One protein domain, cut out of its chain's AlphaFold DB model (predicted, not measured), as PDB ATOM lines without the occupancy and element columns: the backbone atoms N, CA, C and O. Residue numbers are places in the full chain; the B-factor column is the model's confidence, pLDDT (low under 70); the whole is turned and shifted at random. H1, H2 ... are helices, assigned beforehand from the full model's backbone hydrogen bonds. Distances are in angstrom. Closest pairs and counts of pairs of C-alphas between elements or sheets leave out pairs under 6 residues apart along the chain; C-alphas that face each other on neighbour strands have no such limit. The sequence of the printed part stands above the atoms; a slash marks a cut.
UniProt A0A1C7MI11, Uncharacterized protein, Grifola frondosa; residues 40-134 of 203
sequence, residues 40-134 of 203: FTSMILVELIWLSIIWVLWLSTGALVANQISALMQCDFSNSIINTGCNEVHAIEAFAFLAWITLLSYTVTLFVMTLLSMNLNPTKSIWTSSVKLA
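AT A GLANCE: This is residues 40 to 134 of the 203 residues of an uncharacterized protein of Grifola frondosa (UniProt A0A1C7MI11). What shape do these atoms make? They make a long helical hairpin: H1 and the longer H2 run side by side in opposite ways, and after H2 the unnamed tail, residues 121 to 134, folds back at the end of the rod where residue 40 lies. What is it built of, and how large is it? The printed part has 95 residues with two named helices, H1 then H2, and no named strand; the class is all helix. It is extended, with a radius of gyration of the C-alphas of 20.5 A and spans of 69 by 20 by 16 A.

IN THESE COORDINATES: Where is the first helix? H1 is residues 44 to 72, 42.6 A from first to last C-alpha, and begins with C-alpha 44 at (338.094, 462.703, 887.483). Where is the second? H2 is residues 80 to 120, 60.4 A long from first to last C-alpha, and ends with C-alpha 120 at (340.250, 454.270, 902.479).

HOW THE PARTS SIT: How do the helices stand to each other? H1 and H2 form a helical hairpin over a short link of 7 residues, at a shallow tilt of 20 degrees, opposite ways. Where do they touch? H2 touches H1 with residues 93 to 107 alone; the closest C-alphas, of Leu 48 and Thr 107, are 6.9 A apart. Are their backbones well formed? In H1 every O i to N i+4 pair is within hydrogen-bond range, and in H2 35 of 37 are.

THE WHOLE: How far does it reach? The two C-alphas farthest apart, those of Ser 78 and Thr 123, are 68.9 A apart, and the printed part has no cut. What stands free? Residues 119 to 125 do, of which 119 to 120 belong to H2. Where is confidence low? The mean pLDDT of the printed part is 70.6, and 34 residues are under 70, among them 40 to 45, 69 to 77 and 121 to 134.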
ATOM      1  N   PHE A  40     326.987 464.602 884.931       45.41
ATOM      2  CA  PHE A  40     327.918 463.570 884.435       45.41
ATOM      3  C   PHE A  40     329.366 463.957 884.056       45.41
ATOM      4  O   PHE A  40     330.074 463.128 883.489       45.41
ATOM      5  N   THR A  41     329.903 465.102 884.498       46.16
ATOM      6  CA  THR A  41     331.376 465.305 884.576       46.16
ATOM      7  C   THR A  41     331.970 464.586 885.790       46.16
ATOM      8  O   THR A  41     332.556 465.182 886.693       46.16
ATOM      9  N   SER A  42     331.701 463.282 885.864       51.34
ATOM     10  CA  SER A  42     331.816 462.488 887.086       51.34
ATOM     11  C   SER A  42     333.132 461.709 887.194       51.34
ATOM     12  O   SER A  42     333.591 461.462 888.307       51.34
ATOM     13  N   MET A  43     333.782 461.388 886.068       60.16
ATOM     14  CA  MET A  43     335.109 460.767 886.049       60.16
ATOM     15  C   MET A  43     336.244 461.798 886.040       60.16
ATOM     16  O   MET A  43     336.714 462.222 884.984       60.16
ATOM     17  N   ILE A  44     336.792 462.049 887.233       68.44
ATOM     18  CA  ILE A  44     338.094 462.703 887.483       68.44
ATOM     19  C   ILE A  44     339.197 462.196 886.525       68.44
ATOM     20  O   ILE A  44     340.047 462.963 886.077       68.44
ATOM     21  N   LEU A  45     339.162 460.906 886.170       66.62
ATOM     22  CA  LEU A  45     340.127 460.249 885.286       66.62
ATOM     23  C   LEU A  45     340.143 460.815 883.851       66.62
ATOM     24  O   LEU A  45     341.216 460.912 883.262       66.62
ATOM     25  N   VAL A  46     338.996 461.230 883.300       70.75
ATOM     26  CA  VAL A  46     338.931 461.819 881.945       70.75
ATOM     27  C   VAL A  46     339.615 463.187 881.922       70.75
ATOM     28  O   VAL A  46     340.360 463.498 880.997       70.75
ATOM     29  N   GLU A  47     339.425 463.979 882.976       70.00
ATOM     30  CA  GLU A  47     340.049 465.296 883.115       70.00
ATOM     31  C   GLU A  47     341.555 465.202 883.375       70.00
ATOM     32  O   GLU A  47     342.308 465.984 882.800       70.00
ATOM     33  N   LEU A  48     342.022 464.215 884.149       69.12
ATOM     34  CA  LEU A  48     343.459 463.947 884.295       69.12
ATOM     35  C   LEU A  48     344.122 463.541 882.969       69.12
ATOM     36  O   LEU A  48     345.227 464.001 882.690       69.12
ATOM     37  N   ILE A  49     343.456 462.730 882.137       77.69
ATOM     38  CA  ILE A  49     343.957 462.379 880.796       77.69
ATOM     39  C   ILE A  49     343.977 463.613 879.883       77.69
ATOM     40  O   ILE A  49     344.972 463.871 879.212       77.69
ATOM     41  N   TRP A  50     342.913 464.417 879.867       75.44
ATOM     42  CA  TRP A  50     342.866 465.620 879.031       75.44
ATOM     43  C   TRP A  50     343.916 466.667 879.445       75.44
ATOM     44  O   TRP A  50     344.610 467.229 878.594       75.44
ATOM     45  N   LEU A  51     344.103 466.876 880.753       69.88
ATOM     46  CA  LEU A  51     345.151 467.749 881.286       69.88
ATOM     47  C   LEU A  51     346.559 467.228 880.968       69.88
ATOM     48  O   LEU A  51     347.431 468.041 880.666       69.88
ATOM     49  N   SER A  52     346.799 465.909 880.977       72.38
ATOM     50  CA  SER A  52     348.112 465.359 880.606       72.38
ATOM     51  C   SER A  52     348.424 465.534 879.114       72.38
ATOM     52  O   SER A  52     349.567 465.829 878.765       72.38
ATOM     53  N   ILE A  53     347.419 465.470 878.234       74.56
ATOM     54  CA  ILE A  53     347.580 465.757 876.798       74.56
ATOM     55  C   ILE A  53     347.944 467.235 876.575       74.56
ATOM     56  O   ILE A  53     348.906 467.528 875.863       74.56
ATOM     57  N   ILE A  54     347.241 468.168 877.231       70.38
ATOM     58  CA  ILE A  54     347.565 469.607 877.179       70.38
ATOM     59  C   ILE A  54     348.976 469.881 877.733       70.38
ATOM     60  O   ILE A  54     349.711 470.693 877.169       70.38
ATOM     61  N   TRP A  55     349.376 469.179 878.797       73.56
ATOM     62  CA  TRP A  55     350.698 469.285 879.425       73.56
ATOM     63  C   TRP A  55     351.840 468.836 878.494       73.56
ATOM     64  O   TRP A  55     352.836 469.554 878.377       73.56
ATOM     65  N   VAL A  56     351.690 467.718 877.765       76.62
ATOM     66  CA  VAL A  56     352.681 467.285 876.753       76.62
ATOM     67  C   VAL A  56     352.774 468.297 875.609       76.62
ATOM     68  O   VAL A  56     353.873 468.614 875.151       76.62
ATOM     69  N   LEU A  57     351.636 468.833 875.158       70.88
ATOM     70  CA  LEU A  57     351.586 469.789 874.048       70.88
ATOM     71  C   LEU A  57     352.299 471.105 874.414       70.88
ATOM     72  O   LEU A  57     353.099 471.604 873.624       70.88
ATOM     73  N   TRP A  58     352.108 471.612 875.637       71.56
ATOM     74  CA  TRP A  58     352.854 472.766 876.160       71.56
ATOM     75  C   TRP A  58     354.367 472.520 876.245       71.56
ATOM     76  O   TRP A  58     355.140 473.372 875.802       71.56
ATOM     77  N   LEU A  59     354.800 471.360 876.757       77.88
ATOM     78  CA  LEU A  59     356.224 470.997 876.803       77.88
ATOM     79  C   LEU A  59     356.849 470.939 875.401       77.88
ATOM     80  O   LEU A  59     357.954 471.437 875.204       77.88
ATOM     81  N   SER A  60     356.129 470.376 874.427       81.12
ATOM     82  CA  SER A  60     356.565 470.311 873.026       81.12
ATOM     83  C   SER A  60     356.763 471.707 872.422       81.12
ATOM     84  O   SER A  60     357.797 471.977 871.812       81.12
ATOM     85  N   THR A  61     355.829 472.635 872.665       75.19
ATOM     86  CA  THR A  61     355.955 474.038 872.232       75.19
ATOM     87  C   THR A  61     357.162 474.727 872.874       75.19
ATOM     88  O   THR A  61     357.922 475.392 872.172       75.19
ATOM     89  N   GLY A  62     357.383 474.537 874.181       72.69
ATOM     90  CA  GLY A  62     358.554 475.075 874.881       72.69
ATOM     91  C   GLY A  62     359.874 474.545 874.313       72.69
ATOM     92  O   GLY A  62     360.760 475.328 873.981       72.69
ATOM     93  N   ALA A  63     359.977 473.230 874.110       79.50
ATOM     94  CA  ALA A  63     361.159 472.593 873.526       79.50
ATOM     95  C   ALA A  63     361.421 473.036 872.073       79.50
ATOM     96  O   ALA A  63     362.573 473.242 871.691       79.50
ATOM     97  N   LEU A  64     360.370 473.235 871.268       75.50
ATOM     98  CA  LEU A  64     360.492 473.754 869.904       75.50
ATOM     99  C   LEU A  64     361.052 475.184 869.895       75.50
ATOM    100  O   LEU A  64     361.939 475.488 869.098       75.50
ATOM    101  N   VAL A  65     360.560 476.044 870.793       72.81
ATOM    102  CA  VAL A  65     361.042 477.423 870.959       72.81
ATOM    103  C   VAL A  65     362.498 477.430 871.435       72.81
ATOM    104  O   VAL A  65     363.330 478.061 870.785       72.81
ATOM    105  N   ALA A  66     362.841 476.659 872.471       74.81
ATOM    106  CA  ALA A  66     364.215 476.527 872.962       74.81
ATOM    107  C   ALA A  66     365.191 476.031 871.874       74.81
ATOM    108  O   ALA A  66     366.295 476.556 871.755       74.81
ATOM    109  N   ASN A  67     364.773 475.088 871.020       78.12
ATOM    110  CA  ASN A  67     365.592 474.585 869.912       78.12
ATOM    111  C   ASN A  67     365.776 475.614 868.772       78.12
ATOM    112  O   ASN A  67     366.861 475.718 868.197       78.12
ATOM    113  N   GLN A  68     364.739 476.398 868.450       70.38
ATOM    114  CA  GLN A  68     364.852 477.524 867.509       70.38
ATOM    115  C   GLN A  68     365.806 478.598 868.048       70.38
ATOM    116  O   GLN A  68     366.640 479.117 867.308       70.38
ATOM    117  N   ILE A  69     365.731 478.886 869.350       66.50
ATOM    118  CA  ILE A  69     366.638 479.809 870.037       66.50
ATOM    119  C   ILE A  69     368.069 479.261 870.018       66.50
ATOM    120  O   ILE A  69     368.972 479.982 869.608       66.50
ATOM    121  N   SER A  70     368.306 477.991 870.369       67.69
ATOM    122  CA  SER A  70     369.661 477.422 870.405       67.69
ATOM    123  C   SER A  70     370.359 477.419 869.039       67.69
ATOM    124  O   SER A  70     371.576 477.569 868.977       67.69
ATOM    125  N   ALA A  71     369.603 477.313 867.940       66.44
ATOM    126  CA  ALA A  71     370.130 477.447 866.577       66.44
ATOM    127  C   ALA A  71     370.507 478.896 866.193       66.44
ATOM    128  O   ALA A  71     371.258 479.104 865.241       66.44
ATOM    129  N   LEU A  72     370.002 479.891 866.930       60.88
ATOM    130  CA  LEU A  72     370.281 481.324 866.768       60.88
ATOM    131  C   LEU A  72     371.202 481.886 867.874       60.88
ATOM    132  O   LEU A  72     371.626 483.036 867.785       60.88
ATOM    133  N   MET A  73     371.530 481.086 868.897       54.44
ATOM    134  CA  MET A  73     372.292 481.456 870.103       54.44
ATOM    135  C   MET A  73     373.802 481.603 869.864       54.44
ATOM    136  O   MET A  73     374.646 481.068 870.581       54.44
ATOM    137  N   GLN A  74     374.149 482.444 868.898       61.00
ATOM    138  CA  GLN A  74     375.345 483.274 868.982       61.00
ATOM    139  C   GLN A  74     374.916 484.662 869.488       61.00
ATOM    140  O   GLN A  74     375.063 485.662 868.786       61.00
ATOM    141  N   CYS A  75     374.360 484.721 870.712       65.62
ATOM    142  CA  CYS A  75     374.148 485.975 871.449       65.62
ATOM    143  C   CYS A  75     375.513 486.539 871.881       65.62
ATOM    144  O   CYS A  75     375.902 486.475 873.044       65.62
ATOM    145  N   ASP A  76     376.267 487.037 870.903       63.84
ATOM    146  CA  ASP A  76     377.582 487.628 871.091       63.84
ATOM    147  C   ASP A  76     377.487 488.927 871.908       63.84
ATOM    148  O   ASP A  76     376.674 489.817 871.637       63.84
ATOM    149  N   PHE A  77     378.364 489.047 872.904       62.09
ATOM    150  CA  PHE A  77     378.383 490.146 873.867       62.09
ATOM    151  C   PHE A  77     378.747 491.504 873.235       62.09
ATOM    152  O   PHE A  77     378.617 492.534 873.896       62.09
ATOM    153  N   SER A  78     379.163 491.536 871.961       71.31
ATOM    154  CA  SER A  78     379.476 492.768 871.223       71.31
ATOM    155  C   SER A  78     378.276 493.699 870.995       71.31
ATOM    156  O   SER A  78     378.474 494.900 870.808       71.31
ATOM    157  N   ASN A  79     377.036 493.187 871.004       71.25
ATOM    158  CA  ASN A  79     375.837 493.962 870.663       71.25
ATOM    159  C   ASN A  79     374.812 494.010 871.806       71.25
ATOM    160  O   ASN A  79     373.982 493.114 871.974       71.25
ATOM    161  N   SER A  80     374.803 495.127 872.539       74.56
ATOM    162  CA  SER A  80     373.893 495.378 873.669       74.56
ATOM    163  C   SER A  80     372.408 495.204 873.325       74.56
ATOM    164  O   SER A  80     371.668 494.630 874.116       74.56
ATOM    165  N   ILE A  81     371.981 495.631 872.132       71.12
ATOM    166  CA  ILE A  81     370.589 495.511 871.660       71.12
ATOM    167  C   ILE A  81     370.158 494.042 871.514       71.12
ATOM    168  O   ILE A  81     369.023 493.705 871.844       71.12
ATOM    169  N   ILE A  82     371.054 493.164 871.048       67.50
ATOM    170  CA  ILE A  82     370.765 491.727 870.908       67.50
ATOM    171  C   ILE A  82     370.732 491.072 872.292       67.50
ATOM    172  O   ILE A  82     369.827 490.290 872.579       67.50
ATOM    173  N   ASN A  83     371.663 491.448 873.175       71.62
ATOM    174  CA  ASN A  83     371.726 490.938 874.542       71.62
ATOM    175  C   ASN A  83     370.425 491.205 875.330       71.62
ATOM    176  O   ASN A  83     369.931 490.301 876.000       71.62
ATOM    177  N   THR A  84     369.811 492.390 875.209       77.38
ATOM    178  CA  THR A  84     368.529 492.692 875.883       77.38
ATOM    179  C   THR A  84     367.426 491.705 875.490       77.38
ATOM    180  O   THR A  84     366.878 491.028 876.360       77.38
ATOM    181  N   GLY A  85     367.159 491.536 874.189       71.06
ATOM    182  CA  GLY A  85     366.135 490.595 873.713       71.06
ATOM    183  C   GLY A  85     366.451 489.132 874.053       71.06
ATOM    184  O   GLY A  85     365.546 488.354 874.347       71.06
ATOM    185  N   CYS A  86     367.736 488.765 874.090       75.31
ATOM    186  CA  CYS A  86     368.191 487.433 874.496       75.31
ATOM    187  C   CYS A  86     367.821 487.121 875.967       75.31
ATOM    188  O   CYS A  86     367.396 486.008 876.282       75.31
ATOM    189  N   ASN A  87     367.884 488.118 876.861       77.69
ATOM    190  CA  ASN A  87     367.474 487.980 878.266       77.69
ATOM    191  C   ASN A  87     365.943 487.977 878.452       77.69
ATOM    192  O   ASN A  87     365.429 487.215 879.271       77.69
ATOM    193  N   GLU A  88     365.203 488.788 877.689       78.19
ATOM    194  CA  GLU A  88     363.729 488.828 877.743       78.19
ATOM    195  C   GLU A  88     363.103 487.469 877.388       78.19
ATOM    196  O   GLU A  88     362.174 487.008 878.055       78.19
ATOM    197  N   VAL A  89     363.653 486.782 876.382       75.25
ATOM    198  CA  VAL A  89     363.187 485.452 875.962       75.25
ATOM    199  C   VAL A  89     363.448 484.387 877.037       75.25
ATOM    200  O   VAL A  89     362.542 483.609 877.344       75.25
ATOM    201  N   HIS A  90     364.623 484.385 877.677       78.50
ATOM    202  CA  HIS A  90     364.909 483.471 878.795       78.50
ATOM    203  C   HIS A  90     364.001 483.703 880.016       78.50
ATOM    204  O   HIS A  90     363.647 482.750 880.711       78.50
ATOM    205  N   ALA A  91     363.564 484.941 880.271       81.44
ATOM    206  CA  ALA A  91     362.588 485.206 881.329       81.44
ATOM    207  C   ALA A  91     361.230 484.541 881.027       81.44
ATOM    208  O   ALA A  91     360.635 483.917 881.909       81.44
ATOM    209  N   ILE A  92     360.756 484.617 879.777       77.25
ATOM    210  CA  ILE A  92     359.504 483.978 879.333       77.25
ATOM    211  C   ILE A  92     359.604 482.445 879.425       77.25
ATOM    212  O   ILE A  92     358.674 481.795 879.907       77.25
ATOM    213  N   GLU A  93     360.744 481.869 879.032       78.50
ATOM    214  CA  GLU A  93     361.040 480.438 879.183       78.50
ATOM    215  C   GLU A  93     360.957 479.992 880.656       78.50
ATOM    216  O   GLU A  93     360.261 479.025 880.979       78.50
ATOM    217  N   ALA A  94     361.581 480.737 881.576       82.00
ATOM    218  CA  ALA A  94     361.530 480.444 883.007       82.00
ATOM    219  C   ALA A  94     360.097 480.504 883.577       82.00
ATOM    220  O   ALA A  94     359.709 479.640 884.371       82.00
ATOM    221  N   PHE A  95     359.272 481.466 883.144       80.75
ATOM    222  CA  PHE A  95     357.858 481.520 883.532       80.75
ATOM    223  C   PHE A  95     357.046 480.333 882.989       80.75
ATOM    224  O   PHE A  95     356.183 479.819 883.706       80.75
ATOM    225  N   ALA A  96     357.342 479.841 881.781       75.88
ATOM    226  CA  ALA A  96     356.716 478.629 881.249       75.88
ATOM    227  C   ALA A  96     357.074 477.382 882.084       75.88
ATOM    228  O   ALA A  96     356.185 476.597 882.421       75.88
ATOM    229  N   PHE A  97     358.337 477.235 882.509       75.44
ATOM    230  CA  PHE A  97     358.748 476.159 883.421       75.44
ATOM    231  C   PHE A  97     358.092 476.259 884.811       75.44
ATOM    232  O   PHE A  97     357.692 475.238 885.373       75.44
ATOM    233  N   LEU A  98     357.907 477.465 885.361       79.75
ATOM    234  CA  LEU A  98     357.191 477.656 886.632       79.75
ATOM    235  C   LEU A  98     355.697 477.304 886.521       79.75
ATOM    236  O   LEU A  98     355.151 476.647 887.415       79.75
ATOM    237  N   ALA A  99     355.038 477.674 885.419       77.12
ATOM    238  CA  ALA A  99     353.660 477.268 885.143       77.12
ATOM    239  C   ALA A  99     353.536 475.738 885.003       77.12
ATOM    240  O   ALA A  99     352.630 475.130 885.580       77.12
ATOM    241  N   TRP A 100     354.489 475.105 884.312       76.12
ATOM    242  CA  TRP A 100     354.585 473.651 884.150       76.12
ATOM    243  C   TRP A 100     354.735 472.904 885.490       76.12
ATOM    244  O   TRP A 100     353.956 471.984 885.754       76.12
ATOM    245  N   ILE A 101     355.652 473.332 886.372       79.38
ATOM    246  CA  ILE A 101     355.796 472.777 887.734       79.38
ATOM    247  C   ILE A 101     354.506 472.951 888.544       79.38
ATOM    248  O   ILE A 101     354.055 472.015 889.209       79.38
ATOM    249  N   THR A 102     353.886 474.132 888.476       78.12
ATOM    250  CA  THR A 102     352.668 474.438 889.239       78.12
ATOM    251  C   THR A 102     351.517 473.518 888.826       78.12
ATOM    252  O   THR A 102     350.902 472.881 889.685       78.12
ATOM    253  N   LEU A 103     351.276 473.359 887.519       72.06
ATOM    254  CA  LEU A 103     350.248 472.457 886.987       72.06
ATOM    255  C   LEU A 103     350.540 470.981 887.299       72.06
ATOM    256  O   LEU A 103     349.614 470.242 887.632       72.06
ATOM    257  N   LEU A 104     351.809 470.556 887.260       77.62
ATOM    258  CA  LEU A 104     352.217 469.203 887.653       77.62
ATOM    259  C   LEU A 104     351.933 468.940 889.139       77.62
ATOM    260  O   LEU A 104     351.380 467.898 889.485       77.62
ATOM    261  N   SER A 105     352.247 469.888 890.028       81.06
ATOM    262  CA  SER A 105     351.960 469.734 891.463       81.06
ATOM    263  C   SER A 105     350.455 469.599 891.742       81.06
ATOM    264  O   SER A 105     350.044 468.816 892.605       81.06
ATOM    265  N   TYR A 106     349.615 470.284 890.960       78.44
ATOM    266  CA  TYR A 106     348.160 470.203 891.059       78.44
ATOM    267  C   TYR A 106     347.608 468.853 890.567       78.44
ATOM    268  O   TYR A 106     346.813 468.221 891.264       78.44
ATOM    269  N   THR A 107     348.062 468.350 889.413       76.25
ATOM    270  CA  THR A 107     347.606 467.040 888.910       76.25
ATOM    271  C   THR A 107     348.087 465.887 889.791       76.25
ATOM    272  O   THR A 107     347.300 464.987 890.086       76.25
ATOM    273  N   VAL A 108     349.326 465.938 890.299       82.88
ATOM    274  CA  VAL A 108     349.856 464.936 891.241       82.88
ATOM    275  C   VAL A 108     349.094 464.952 892.569       82.88
ATOM    276  O   VAL A 108     348.739 463.887 893.068       82.88
ATOM    277  N   THR A 109     348.781 466.121 893.139       81.75
ATOM    278  CA  THR A 109     348.013 466.179 894.399       81.75
ATOM    279  C   THR A 109     346.576 465.686 894.233       81.75
ATOM    280  O   THR A 109     346.111 464.921 895.081       81.75
ATOM    281  N   LEU A 110     345.891 466.007 893.126       74.94
ATOM    282  CA  LEU A 110     344.580 465.417 892.816       74.94
ATOM    283  C   LEU A 110     344.655 463.894 892.620       74.94
ATOM    284  O   LEU A 110     343.800 463.168 893.134       74.94
ATOM    285  N   PHE A 111     345.678 463.393 891.923       79.44
ATOM    286  CA  PHE A 111     345.878 461.957 891.709       79.44
ATOM    287  C   PHE A 111     346.123 461.209 893.029       79.44
ATOM    288  O   PHE A 111     345.464 460.205 893.299       79.44
ATOM    289  N   VAL A 112     346.987 461.736 893.902       84.69
ATOM    290  CA  VAL A 112     347.264 461.152 895.224       84.69
ATOM    291  C   VAL A 112     346.023 461.174 896.124       84.69
ATOM    292  O   VAL A 112     345.710 460.153 896.732       84.69
ATOM    293  N   MET A 113     345.263 462.275 896.170       75.94
ATOM    294  CA  MET A 113     343.997 462.330 896.923       75.94
ATOM    295  C   MET A 113     342.970 461.314 896.401       75.94
ATOM    296  O   MET A 113     342.283 460.658 897.188       75.94
ATOM    297  N   THR A 114     342.909 461.129 895.080       71.88
ATOM    298  CA  THR A 114     342.058 460.123 894.430       71.88
ATOM    299  C   THR A 114     342.464 458.708 894.861       71.88
ATOM    300  O   THR A 114     341.624 457.978 895.391       71.88
ATOM    301  N   LEU A 115     343.748 458.343 894.753       79.19
ATOM    302  CA  LEU A 115     344.257 457.036 895.193       79.19
ATOM    303  C   LEU A 115     344.036 456.782 896.692       79.19
ATOM    304  O   LEU A 115     343.591 455.696 897.070       79.19
ATOM    305  N   LEU A 116     344.306 457.767 897.553       80.69
ATOM    306  CA  LEU A 116     344.086 457.649 898.998       80.69
ATOM    307  C   LEU A 116     342.610 457.391 899.315       80.69
ATOM    308  O   LEU A 116     342.298 456.480 900.080       80.69
ATOM    309  N   SER A 117     341.692 458.133 898.686       66.75
ATOM    310  CA  SER A 117     340.253 457.958 898.913       66.75
ATOM    311  C   SER A 117     339.747 456.555 898.537       66.75
ATOM    312  O   SER A 117     338.914 456.000 899.255       66.75
ATOM    313  N   MET A 118     340.303 455.939 897.486       68.81
ATOM    314  CA  MET A 118     339.960 454.572 897.062       68.81
ATOM    315  C   MET A 118     340.479 453.507 898.031       68.81
ATOM    316  O   MET A 118     339.748 452.574 898.354       68.81
ATOM    317  N   ASN A 119     341.707 453.666 898.537       74.94
ATOM    318  CA  ASN A 119     342.271 452.765 899.548       74.94
ATOM    319  C   ASN A 119     341.519 452.859 900.890       74.94
ATOM    320  O   ASN A 119     341.406 451.864 901.601       74.94
ATOM    321  N   LEU A 120     340.984 454.037 901.230       71.75
ATOM    322  CA  LEU A 120     340.250 454.270 902.479       71.75
ATOM    323  C   LEU A 120     338.785 453.794 902.441       71.75
ATOM    324  O   LEU A 120     338.247 453.459 903.491       71.75
ATOM    325  N   ASN A 121     338.121 453.784 901.278       66.50
ATOM    326  CA  ASN A 121     336.705 453.403 901.145       66.50
ATOM    327  C   ASN A 121     336.414 452.624 899.838       66.50
ATOM    328  O   ASN A 121     335.709 453.135 898.963       66.50
ATOM    329  N   PRO A 122     336.884 451.369 899.698       65.88
ATOM    330  CA  PRO A 122     336.738 450.592 898.459       65.88
ATOM    331  C   PRO A 122     335.285 450.244 898.079       65.88
ATOM    332  O   PRO A 122     335.018 449.889 896.934       65.88
ATOM    333  N   THR A 123     334.328 450.354 899.007       63.75
ATOM    334  CA  THR A 123     332.900 450.066 898.771       63.75
ATOM    335  C   THR A 123     332.103 451.249 898.215       63.75
ATOM    336  O   THR A 123     330.960 451.062 897.796       63.75
ATOM    337  N   LYS A 124     332.662 452.467 898.193       60.50
ATOM    338  CA  LYS A 124     331.975 453.669 897.695       60.50
ATOM    339  C   LYS A 124     332.579 454.097 896.361       60.50
ATOM    340  O   LYS A 124     333.761 454.420 896.291       60.50
ATOM    341  N   SER A 125     331.764 454.146 895.303       58.19
ATOM    342  CA  SER A 125     332.224 454.560 893.969       58.19
ATOM    343  C   SER A 125     332.557 456.057 893.927       58.19
ATOM    344  O   SER A 125     331.738 456.906 893.581       58.19
ATOM    345  N   ILE A 126     333.791 456.388 894.303       58.44
ATOM    346  CA  ILE A 126     334.348 457.745 894.232       58.44
ATOM    347  C   ILE A 126     334.499 458.196 892.769       58.44
ATOM    348  O   ILE A 126     334.379 459.384 892.486       58.44
ATOM    349  N   TRP A 127     334.633 457.243 891.838       54.59
ATOM    350  CA  TRP A 127     334.674 457.429 890.380       54.59
ATOM    351  C   TRP A 127     333.479 458.178 889.764       54.59
ATOM    352  O   TRP A 127     333.519 458.470 888.570       54.59
ATOM    353  N   THR A 128     332.420 458.452 890.534       55.50
ATOM    354  CA  THR A 128     331.267 459.248 890.090       55.50
ATOM    355  C   THR A 128     330.973 460.485 890.953       55.50
ATOM    356  O   THR A 128     330.003 461.195 890.685       55.50
ATOM    357  N   SER A 129     331.779 460.767 891.983       54.25
ATOM    358  CA  SER A 129     331.539 461.867 892.931       54.25
ATOM    359  C   SER A 129     332.332 463.127 892.576       54.25
ATOM    360  O   SER A 129     333.543 463.081 892.383       54.25
ATOM    361  N   SER A 130     331.662 464.284 892.560       56.91
ATOM    362  CA  SER A 130     332.321 465.580 892.340       56.91
ATOM    363  C   SER A 130     333.279 465.935 893.483       56.91
ATOM    364  O   SER A 130     332.938 465.781 894.658       56.91
ATOM    365  N   VAL A 131     334.434 466.516 893.141       55.38
ATOM    366  CA  VAL A 131     335.465 466.975 894.094       55.38
ATOM    367  C   VAL A 131     334.894 467.922 895.165       55.38
ATOM    368  O   VAL A 131     335.324 467.870 896.312       55.38
ATOM    369  N   LYS A 132     333.867 468.726 894.840       55.16
ATOM    370  CA  LYS A 132     333.185 469.618 895.804       55.16
ATOM    371  C   LYS A 132     332.386 468.892 896.900       55.16
ATOM    372  O   LYS A 132     332.070 469.519 897.905       55.16
ATOM    373  N   LEU A 133     332.041 467.614 896.714       53.03
ATOM    374  CA  LEU A 133     331.295 466.797 897.686       53.03
ATOM    375  C   LEU A 133     332.138 465.644 898.265       53.03
ATOM    376  O   LEU A 133     331.695 464.944 899.178       53.03
ATOM    377  N   ALA A 134     333.358 465.443 897.767       55.78
ATOM    378  CA  ALA A 134     334.286 464.444 898.277       55.78
ATOM    379  C   ALA A 134     334.881 464.900 899.624       55.78
ATOM    380  O   ALA A 134     335.864 465.635 899.682       55.78
TER     381      ALA A 134